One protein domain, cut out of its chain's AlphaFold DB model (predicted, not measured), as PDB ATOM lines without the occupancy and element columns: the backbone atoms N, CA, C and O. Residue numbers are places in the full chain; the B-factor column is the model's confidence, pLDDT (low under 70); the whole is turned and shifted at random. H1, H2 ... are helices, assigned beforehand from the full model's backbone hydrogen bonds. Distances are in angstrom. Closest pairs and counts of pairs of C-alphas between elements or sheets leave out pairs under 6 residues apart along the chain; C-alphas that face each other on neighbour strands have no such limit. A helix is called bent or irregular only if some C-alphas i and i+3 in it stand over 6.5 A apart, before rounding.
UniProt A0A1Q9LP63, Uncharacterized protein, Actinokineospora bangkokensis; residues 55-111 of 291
ATOM      1  N   ASP A  55     167.999 161.875 177.066       68.50
ATOM      2  CA  ASP A  55     168.862 160.999 177.870       68.50
ATOM      3  C   ASP A  55     168.107 160.301 179.013       68.50
ATOM      4  O   ASP A  55     168.411 159.160 179.371       68.50
ATOM      5  N   ALA A  56     167.094 160.957 179.590       69.12
ATOM      6  CA  ALA A  56     166.305 160.392 180.685       69.12
ATOM      7  C   ALA A  56     165.367 159.277 180.198       69.12
ATOM      8  O   ALA A  56     165.191 158.268 180.884       69.12
ATOM      9  N   GLU A  57     164.799 159.443 179.002       77.00
ATOM     10  CA  GLU A  57     163.943 158.458 178.342       77.00
ATOM     11  C   GLU A  57     164.718 157.176 178.016       77.00
ATOM     12  O   GLU A  57     164.281 156.069 178.346       77.00
ATOM     13  N   LEU A  58     165.932 157.316 177.477       78.06
ATOM     14  CA  LEU A  58     166.765 156.170 177.131       78.06
ATOM     15  C   LEU A  58     167.192 155.370 178.374       78.06
ATOM     16  O   LEU A  58     167.106 154.140 178.384       78.06
ATOM     17  N   VAL A  59     167.619 156.050 179.445       83.31
ATOM     18  CA  VAL A  59     167.994 155.396 180.715       83.31
ATOM     19  C   VAL A  59     166.796 154.671 181.331       83.31
ATOM     20  O   VAL A  59     166.939 153.568 181.865       83.31
ATOM     21  N   TYR A  60     165.606 155.255 181.216       84.62
ATOM     22  CA  TYR A  60     164.374 154.672 181.721       84.62
ATOM     23  C   TYR A  60     163.984 153.381 180.989       84.62
ATOM     24  O   TYR A  60     163.732 152.361 181.633       84.62
ATOM     25  N   CYS A  61     164.003 153.387 179.655       87.06
ATOM     26  CA  CYS A  61     163.648 152.219 178.843       87.06
ATOM     27  C   CYS A  61     164.672 151.079 178.912       87.06
ATOM     28  O   CYS A  61     164.332 149.929 178.638       87.06
ATOM     29  N   LEU A  62     165.921 151.375 179.292       86.38
ATOM     30  CA  LEU A  62     166.973 150.371 179.489       86.38
ATOM     31  C   LEU A  62     166.981 149.761 180.900       86.38
ATOM     32  O   LEU A  62     167.728 148.814 181.149       86.38
ATOM     33  N   SER A  63     166.153 150.262 181.820       91.12
ATOM     34  CA  SER A  63     166.031 149.690 183.160       91.12
ATOM     35  C   SER A  63     165.450 148.268 183.101       91.12
ATOM     36  O   SER A  63     164.422 148.054 182.451       91.12
ATOM     37  N   PRO A  64     166.019 147.284 183.827       90.38
ATOM     38  CA  PRO A  64     165.489 145.918 183.856       90.38
ATOM     39  C   PRO A  64     164.048 145.851 184.385       90.38
ATOM     40  O   PRO A  64     163.308 144.940 184.025       90.38
ATOM     41  N   ALA A  65     163.622 146.839 185.181       90.12
ATOM     42  CA  ALA A  65     162.242 146.956 185.649       90.12
ATOM     43  C   ALA A  65     161.240 147.246 184.513       90.12
ATOM     44  O   ALA A  65     160.072 146.887 184.626       90.12
ATOM     45  N   GLN A  66     161.693 147.861 183.415       90.94
ATOM     46  CA  GLN A  66     160.863 148.246 182.270       90.94
ATOM     47  C   GLN A  66     160.913 147.241 181.114       90.94
ATOM     48  O   GLN A  66     160.181 147.381 180.137       90.94
ATOM     49  N   ALA A  67     161.718 146.182 181.234       91.81
ATOM     50  CA  ALA A  67     161.919 145.214 180.160       91.81
ATOM     51  C   ALA A  67     160.628 144.493 179.742       91.81
ATOM     52  O   ALA A  67     160.424 144.247 178.555       91.81
ATOM     53  N   GLN A  68     159.754 144.152 180.693       92.19
ATOM     54  CA  GLN A  68     158.486 143.487 180.396       92.19
ATOM     55  C   GLN A  68     157.457 144.426 179.741       92.19
ATOM     56  O   GLN A  68     156.985 144.098 178.651       92.19
ATOM     57  N   PRO A  69     157.133 145.603 180.309       90.75
ATOM     58  CA  PRO A  69     156.145 146.483 179.694       90.75
ATOM     59  C   PRO A  69     156.628 147.091 178.363       90.75
ATOM     60  O   PRO A  69     155.804 147.340 177.486       90.75
ATOM     61  N   LEU A  70     157.943 147.239 178.142       92.75
ATOM     62  CA  LEU A  70     158.492 147.615 176.832       92.75
ATOM     63  C   LEU A  70     158.211 146.543 175.763       92.75
ATOM     64  O   LEU A  70     157.877 146.878 174.628       92.75
ATOM     65  N   ARG A  71     158.294 145.249 176.117       93.81
ATOM     66  CA  ARG A  71     157.930 144.147 175.206       93.81
ATOM     67  C   ARG A  71     156.449 144.182 174.862       93.81
ATOM     68  O   ARG A  71     156.094 144.014 173.700       93.81
ATOM     69  N   ASP A  72     155.599 144.413 175.856       90.12
ATOM     70  CA  ASP A  72     154.153 144.475 175.652       90.12
ATOM     71  C   ASP A  72     153.766 145.670 174.766       90.12
ATOM     72  O   ASP A  72     152.976 145.511 173.832       90.12
ATOM     73  N   ALA A  73     154.388 146.836 174.980       87.12
ATOM     74  CA  ALA A  73     154.216 148.017 174.135       87.12
ATOM     75  C   ALA A  73     154.699 147.775 172.694       87.12
ATOM     76  O   ALA A  73     153.992 148.095 171.741       87.12
ATOM     77  N   ALA A  74     155.865 147.150 172.520       91.12
ATOM     78  CA  ALA A  74     156.395 146.804 171.205       91.12
ATOM     79  C   ALA A  74     155.462 145.852 170.439       91.12
ATOM     80  O   ALA A  74     155.188 146.067 169.259       91.12
ATOM     81  N   VAL A  75     154.919 144.832 171.110       93.50
ATOM     82  CA  VAL A  75     153.941 143.908 170.512       93.50
ATOM     83  C   VAL A  75     152.639 144.631 170.161       93.50
ATOM     84  O   VAL A  75     152.077 144.381 169.096       93.50
ATOM     85  N   ALA A  76     152.173 145.560 171.003       88.00
ATOM     86  CA  ALA A  76     150.996 146.385 170.716       88.00
ATOM     87  C   ALA A  76     151.200 147.310 169.500       88.00
ATOM     88  O   ALA A  76     150.256 147.559 168.753       88.00
ATOM     89  N   LEU A  77     152.436 147.764 169.268       87.06
ATOM     90  CA  LEU A  77     152.844 148.534 168.088       87.06
ATOM     91  C   LEU A  77     153.129 147.660 166.851       87.06
ATOM     92  O   LEU A  77     153.470 148.188 165.795       87.06
ATOM     93  N   GLY A  78     152.954 146.338 166.954       92.38
ATOM     94  CA  GLY A  78     153.073 145.401 165.836       92.38
ATOM     95  C   GLY A  78     154.451 144.757 165.663       92.38
ATOM     96  O   GLY A  78     154.686 144.121 164.635       92.38
ATOM     97  N   ALA A  79     155.359 144.882 166.635       92.56
ATOM     98  CA  ALA A  79     156.636 144.172 166.602       92.56
ATOM     99  C   ALA A  79     156.445 142.655 166.797       92.56
ATOM    100  O   ALA A  79     155.607 142.195 167.577       92.56
ATOM    101  N   ASP A  80     157.262 141.862 166.104       93.31
ATOM    102  CA  ASP A  80     157.246 140.402 166.207       93.31
ATOM    103  C   ASP A  80     157.734 139.940 167.589       93.31
ATOM    104  O   ASP A  80     158.900 140.149 167.935       93.31
ATOM    105  N   ARG A  81     156.866 139.247 168.344       91.62
ATOM    106  CA  ARG A  81     157.153 138.670 169.673       91.62
ATOM    107  C   ARG A  81     158.480 137.914 169.736       91.62
ATOM    108  O   ARG A  81     159.174 138.011 170.748       91.62
ATOM    109  N   ALA A  82     158.840 137.176 168.685       92.25
ATOM    110  CA  ALA A  82     160.084 136.413 168.664       92.25
ATOM    111  C   ALA A  82     161.315 137.335 168.703       92.25
ATOM    112  O   ALA A  82     162.273 137.058 169.422       92.25
ATOM    113  N   LYS A  83     161.257 138.475 168.006       89.56
ATOM    114  CA  LYS A  83     162.345 139.462 167.951       89.56
ATOM    115  C   LYS A  83     162.461 140.274 169.237       89.56
ATOM    116  O   LYS A  83     163.572 140.533 169.684       89.56
ATOM    117  N   VAL A  84     161.338 140.608 169.879       91.31
ATOM    118  CA  VAL A  84     161.333 141.416 171.117       91.31
ATOM    119  C   VAL A  84     161.825 140.644 172.355       91.31
ATOM    120  O   VAL A  84     161.971 141.216 173.435       91.31
ATOM    121  N   THR A  85     162.092 139.337 172.230       92.19
ATOM    122  CA  THR A  85     162.558 138.500 173.350       92.19
ATOM    123  C   THR A  85     163.978 138.874 173.800       92.19
ATOM    124  O   THR A  85     164.281 138.791 174.994       92.19
ATOM    125  N   ASP A  86     164.818 139.349 172.877       93.25
ATOM    126  CA  ASP A  86     166.121 139.957 173.160       93.25
ATOM    127  C   ASP A  86     166.078 141.446 172.792       93.25
ATOM    128  O   ASP A  86     166.285 141.837 171.644       93.25
ATOM    129  N   LEU A  87     165.813 142.292 173.790       89.50
ATOM    130  CA  LEU A  87     165.708 143.744 173.616       89.50
ATOM    131  C   LEU A  87     167.003 144.376 173.084       89.50
ATOM    132  O   LEU A  87     166.944 145.358 172.345       89.50
ATOM    133  N   ALA A  88     168.170 143.820 173.424       91.88
ATOM    134  CA  ALA A  88     169.454 144.365 172.997       91.88
ATOM    135  C   ALA A  88     169.757 144.032 171.531       91.88
ATOM    136  O   ALA A  88     170.388 144.838 170.840       91.88
ATOM    137  N   ALA A  89     169.338 142.855 171.059       92.75
ATOM    138  CA  ALA A  89     169.376 142.508 169.639       92.75
ATOM    139  C   ALA A  89     168.312 143.282 168.851       92.75
ATOM    140  O   ALA A  89     168.630 143.845 167.803       92.75
ATOM    141  N   TRP A  90     167.091 143.385 169.386       92.81
ATOM    142  CA  TRP A  90     165.991 144.105 168.746       92.81
ATOM    143  C   TRP A  90     166.329 145.580 168.516       92.81
ATOM    144  O   TRP A  90     166.266 146.032 167.375       92.81
ATOM    145  N   ARG A  91     166.829 146.281 169.545       93.44
ATOM    146  CA  ARG A  91     167.286 147.678 169.451       93.44
ATOM    147  C   ARG A  91     168.325 147.897 168.350       93.44
ATOM    148  O   ARG A  91     168.320 148.935 167.708       93.44
ATOM    149  N   ARG A  92     169.235 146.940 168.139       94.50
ATOM    150  CA  ARG A  92     170.264 147.025 167.086       94.50
ATOM    151  C   ARG A  92     169.709 146.742 165.692       94.50
ATOM    152  O   ARG A  92     170.232 147.275 164.722       94.50
ATOM    153  N   SER A  93     168.696 145.884 165.597       95.44
ATOM    154  CA  SER A  93     168.079 145.506 164.322       95.44
ATOM    155  C   SER A  93     167.020 146.493 163.829       95.44
ATOM    156  O   SER A  93     166.821 146.593 162.622       95.44
ATOM    157  N   ASP A  94     166.340 147.189 164.745       94.44
ATOM    158  CA  ASP A  94     165.218 148.087 164.458       94.44
ATOM    159  C   ASP A  94     165.165 149.215 165.505       94.44
ATOM    160  O   ASP A  94     164.379 149.197 166.457       94.44
ATOM    161  N   THR A  95     166.080 150.177 165.364       94.31
ATOM    162  CA  THR A  95     166.206 151.330 166.267       94.31
ATOM    163  C   THR A  95     164.941 152.184 166.284       94.31
ATOM    164  O   THR A  95     164.511 152.609 167.349       94.31
ATOM    165  N   GLU A  96     164.302 152.392 165.131       93.50
ATOM    166  CA  GLU A  96     163.118 153.251 165.025       93.50
ATOM    167  C   GLU A  96     161.904 152.660 165.759       93.50
ATOM    168  O   GLU A  96     161.189 153.380 166.462       93.50
ATOM    169  N   ALA A  97     161.660 151.349 165.630       91.00
ATOM    170  CA  ALA A  97     160.575 150.693 166.358       91.00
ATOM    171  C   ALA A  97     160.840 150.642 167.869       91.00
ATOM    172  O   ALA A  97     159.903 150.775 168.662       91.00
ATOM    173  N   PHE A  98     162.107 150.478 168.269       93.81
ATOM    174  CA  PHE A  98     162.512 150.534 169.670       93.81
ATOM    175  C   PHE A  98     162.256 151.917 170.275       93.81
ATOM    176  O   PHE A  98     161.622 152.003 171.326       93.81
ATOM    177  N   ASP A  99     162.681 152.986 169.596       92.94
ATOM    178  CA  ASP A  99     162.496 154.360 170.070       92.94
ATOM    179  C   ASP A  99     161.001 154.697 170.179       92.94
ATOM    180  O   ASP A  99     160.551 155.143 171.227       92.94
ATOM    181  N   LYS A 100     160.180 154.340 169.178       88.81
ATOM    182  CA  LYS A 100     158.714 154.516 169.243       88.81
ATOM    183  C   LYS A 100     158.067 153.789 170.424       88.81
ATOM    184  O   LYS A 100     157.169 154.336 171.063       88.81
ATOM    185  N   ALA A 101     158.492 152.558 170.711       92.44
ATOM    186  CA  ALA A 101     157.981 151.797 171.848       92.44
ATOM    187  C   ALA A 101     158.443 152.384 173.189       92.44
ATOM    188  O   ALA A 101     157.662 152.418 174.141       92.44
ATOM    189  N   CYS A 102     159.685 152.868 173.254       91.81
ATOM    190  CA  CYS A 102     160.243 153.547 174.416       91.81
ATOM    191  C   CYS A 102     159.507 154.862 174.710       91.81
ATOM    192  O   CYS A 102     159.045 155.048 175.836       91.81
ATOM    193  N   THR A 103     159.268 155.694 173.693       88.75
ATOM    194  CA  THR A 103     158.487 156.930 173.824       88.75
ATOM    195  C   THR A 103     157.059 156.645 174.258       88.75
ATOM    196  O   THR A 103     156.580 157.239 175.221       88.75
ATOM    197  N   ALA A 104     156.389 155.670 173.637       85.31
ATOM    198  CA  ALA A 104     155.035 155.284 174.030       85.31
ATOM    199  C   ALA A 104     154.965 154.799 175.492       85.31
ATOM    200  O   ALA A 104     154.032 155.142 176.219       85.31
ATOM    201  N   LEU A 105     155.959 154.026 175.945       86.38
ATOM    202  CA  LEU A 105     156.050 153.556 177.327       86.38
ATOM    203  C   LEU A 105     156.315 154.711 178.307       86.38
ATOM    204  O   LEU A 105     155.693 154.779 179.369       86.38
ATOM    205  N   PHE A 106     157.240 155.604 177.958       85.38
ATOM    206  CA  PHE A 106     157.627 156.745 178.780       85.38
ATOM    207  C   PHE A 106     156.474 157.741 178.932       85.38
ATOM    208  O   PHE A 106     156.191 158.203 180.040       85.38
ATOM    209  N   GLU A 107     155.744 158.012 177.851       80.12
ATOM    210  CA  GLU A 107     154.527 158.822 177.886       80.12
ATOM    211  C   GLU A 107     153.405 158.154 178.688       80.12
ATOM    212  O   GLU A 107     152.712 158.836 179.441       80.12
ATOM    213  N   ALA A 108     153.260 156.827 178.609       79.75
ATOM    214  CA  ALA A 108     152.262 156.093 179.388       79.75
ATOM    215  C   ALA A 108     152.564 156.064 180.899       79.75
ATOM    216  O   ALA A 108     151.637 156.018 181.709       79.75
ATOM    217  N   GLN A 109     153.843 156.085 181.296       77.94
ATOM    218  CA  GLN A 109     154.259 156.058 182.705       77.94
ATOM    219  C   GLN A 109     154.534 157.425 183.324       77.94
ATOM    220  O   GLN A 109     154.725 157.501 184.543       77.94
ATOM    221  N   LYS A 110     154.467 158.510 182.545       76.50
ATOM    222  CA  LYS A 110     154.244 159.847 183.096       76.50
ATOM    223  C   LYS A 110     152.881 159.847 183.781       76.50
ATOM    224  O   LYS A 110     151.870 160.227 183.200       76.50
ATOM    225  N   SER A 111     152.861 159.396 185.037       57.44
ATOM    226  CA  SER A 111     151.723 159.587 185.925       57.44
ATOM    227  C   SER A 111     151.413 161.077 185.874       57.44
ATOM    228  O   SER A 111     152.302 161.868 186.217       57.44
TER     229      SER A 111
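What this domain is: This is residues 55 to 111 of the 291 residues of an uncharacterized protein of Actinokineospora bangkokensis (UniProt A0A1Q9LP63). The two longer helices, H2 and H4, pack on each other and cross at a wide angle, and two short helices sit at separate places along H4: H1 is set crosswise to it, and H3 makes a corner with it where H4 begins. The loop of residues 77 to 86 leads from the end of H2 to H3. The 57 printed residues hold four named helices, in the order H1, H2, H3, H4, and no named strand; the class is all helix. The whole is compact, with a radius of gyration of the C-alphas of 10.1 A, and the C-alphas span 30 by 20 by 20 A.

Where its parts are: The printed part begins with H1, residues 55 to 61, from C-alpha 55 at (168.862, 160.999, 177.870), 10.3 A from first to last C-alpha. H2, residues 64 to 76, is 19.6 A long and irregular: C-alphas 65 and 68 are 7.3 A apart. H3, residues 87 to 93, begins at C-alpha 87 at (165.708, 143.744, 173.616) and is 9.8 A long. H4, residues 95 to 109, is the longest helix at 20.9 A and ends at C-alpha 109 at (154.259, 156.058, 182.705).

How they stand to each other: H4 is the hub, touching the three other helices. It touches H2, the closest C-alphas being those of Ala 74 and Ala 101 at 5.3 A; H2 does so with residues 69 to 74 alone. Their lines stand at 72 degrees, only just about perpendicular. H4 touches H1 with residues 102 to 106 alone, the closest C-alphas being those of Cys 61 and Cys 102 at 5.7 A, and the two are about perpendicular at 86 degrees. H3 and H4 only just touch, with 3 pairs of C-alphas within 8 A, and only at the corner by their link; the closest C-alphas are those of Arg 91 and Phe 98, 5.6 A apart. They run opposite ways at a steep tilt of 41 degrees. H1 and H2 also only just touch, with 3 such pairs and only at the corner; their closest C-alphas, of Cys 61 and Leu 70, are 7.2 A apart. H2 and H3 are close but not clearly touching, the closest C-alphas being those of Ala 67 and Leu 87 at 7.7 A. H1 and H3 are apart. Each O i to N i+4 pair is within hydrogen-bond range in H1 and H4; in H2 it is 7 of 9 and in H3 2 of 3.

The domain as a whole: The two C-alphas farthest apart, of Ser 93 and Ser 111, are 30.5 A from each other. The printed part has no cut. The links H1 to H2 and H3 to H4 are tight, and H2 to H3 is a short link of 10 residues. The mean pLDDT of the printed part is 88.1, and residues 55, 56 and 111 are under 70.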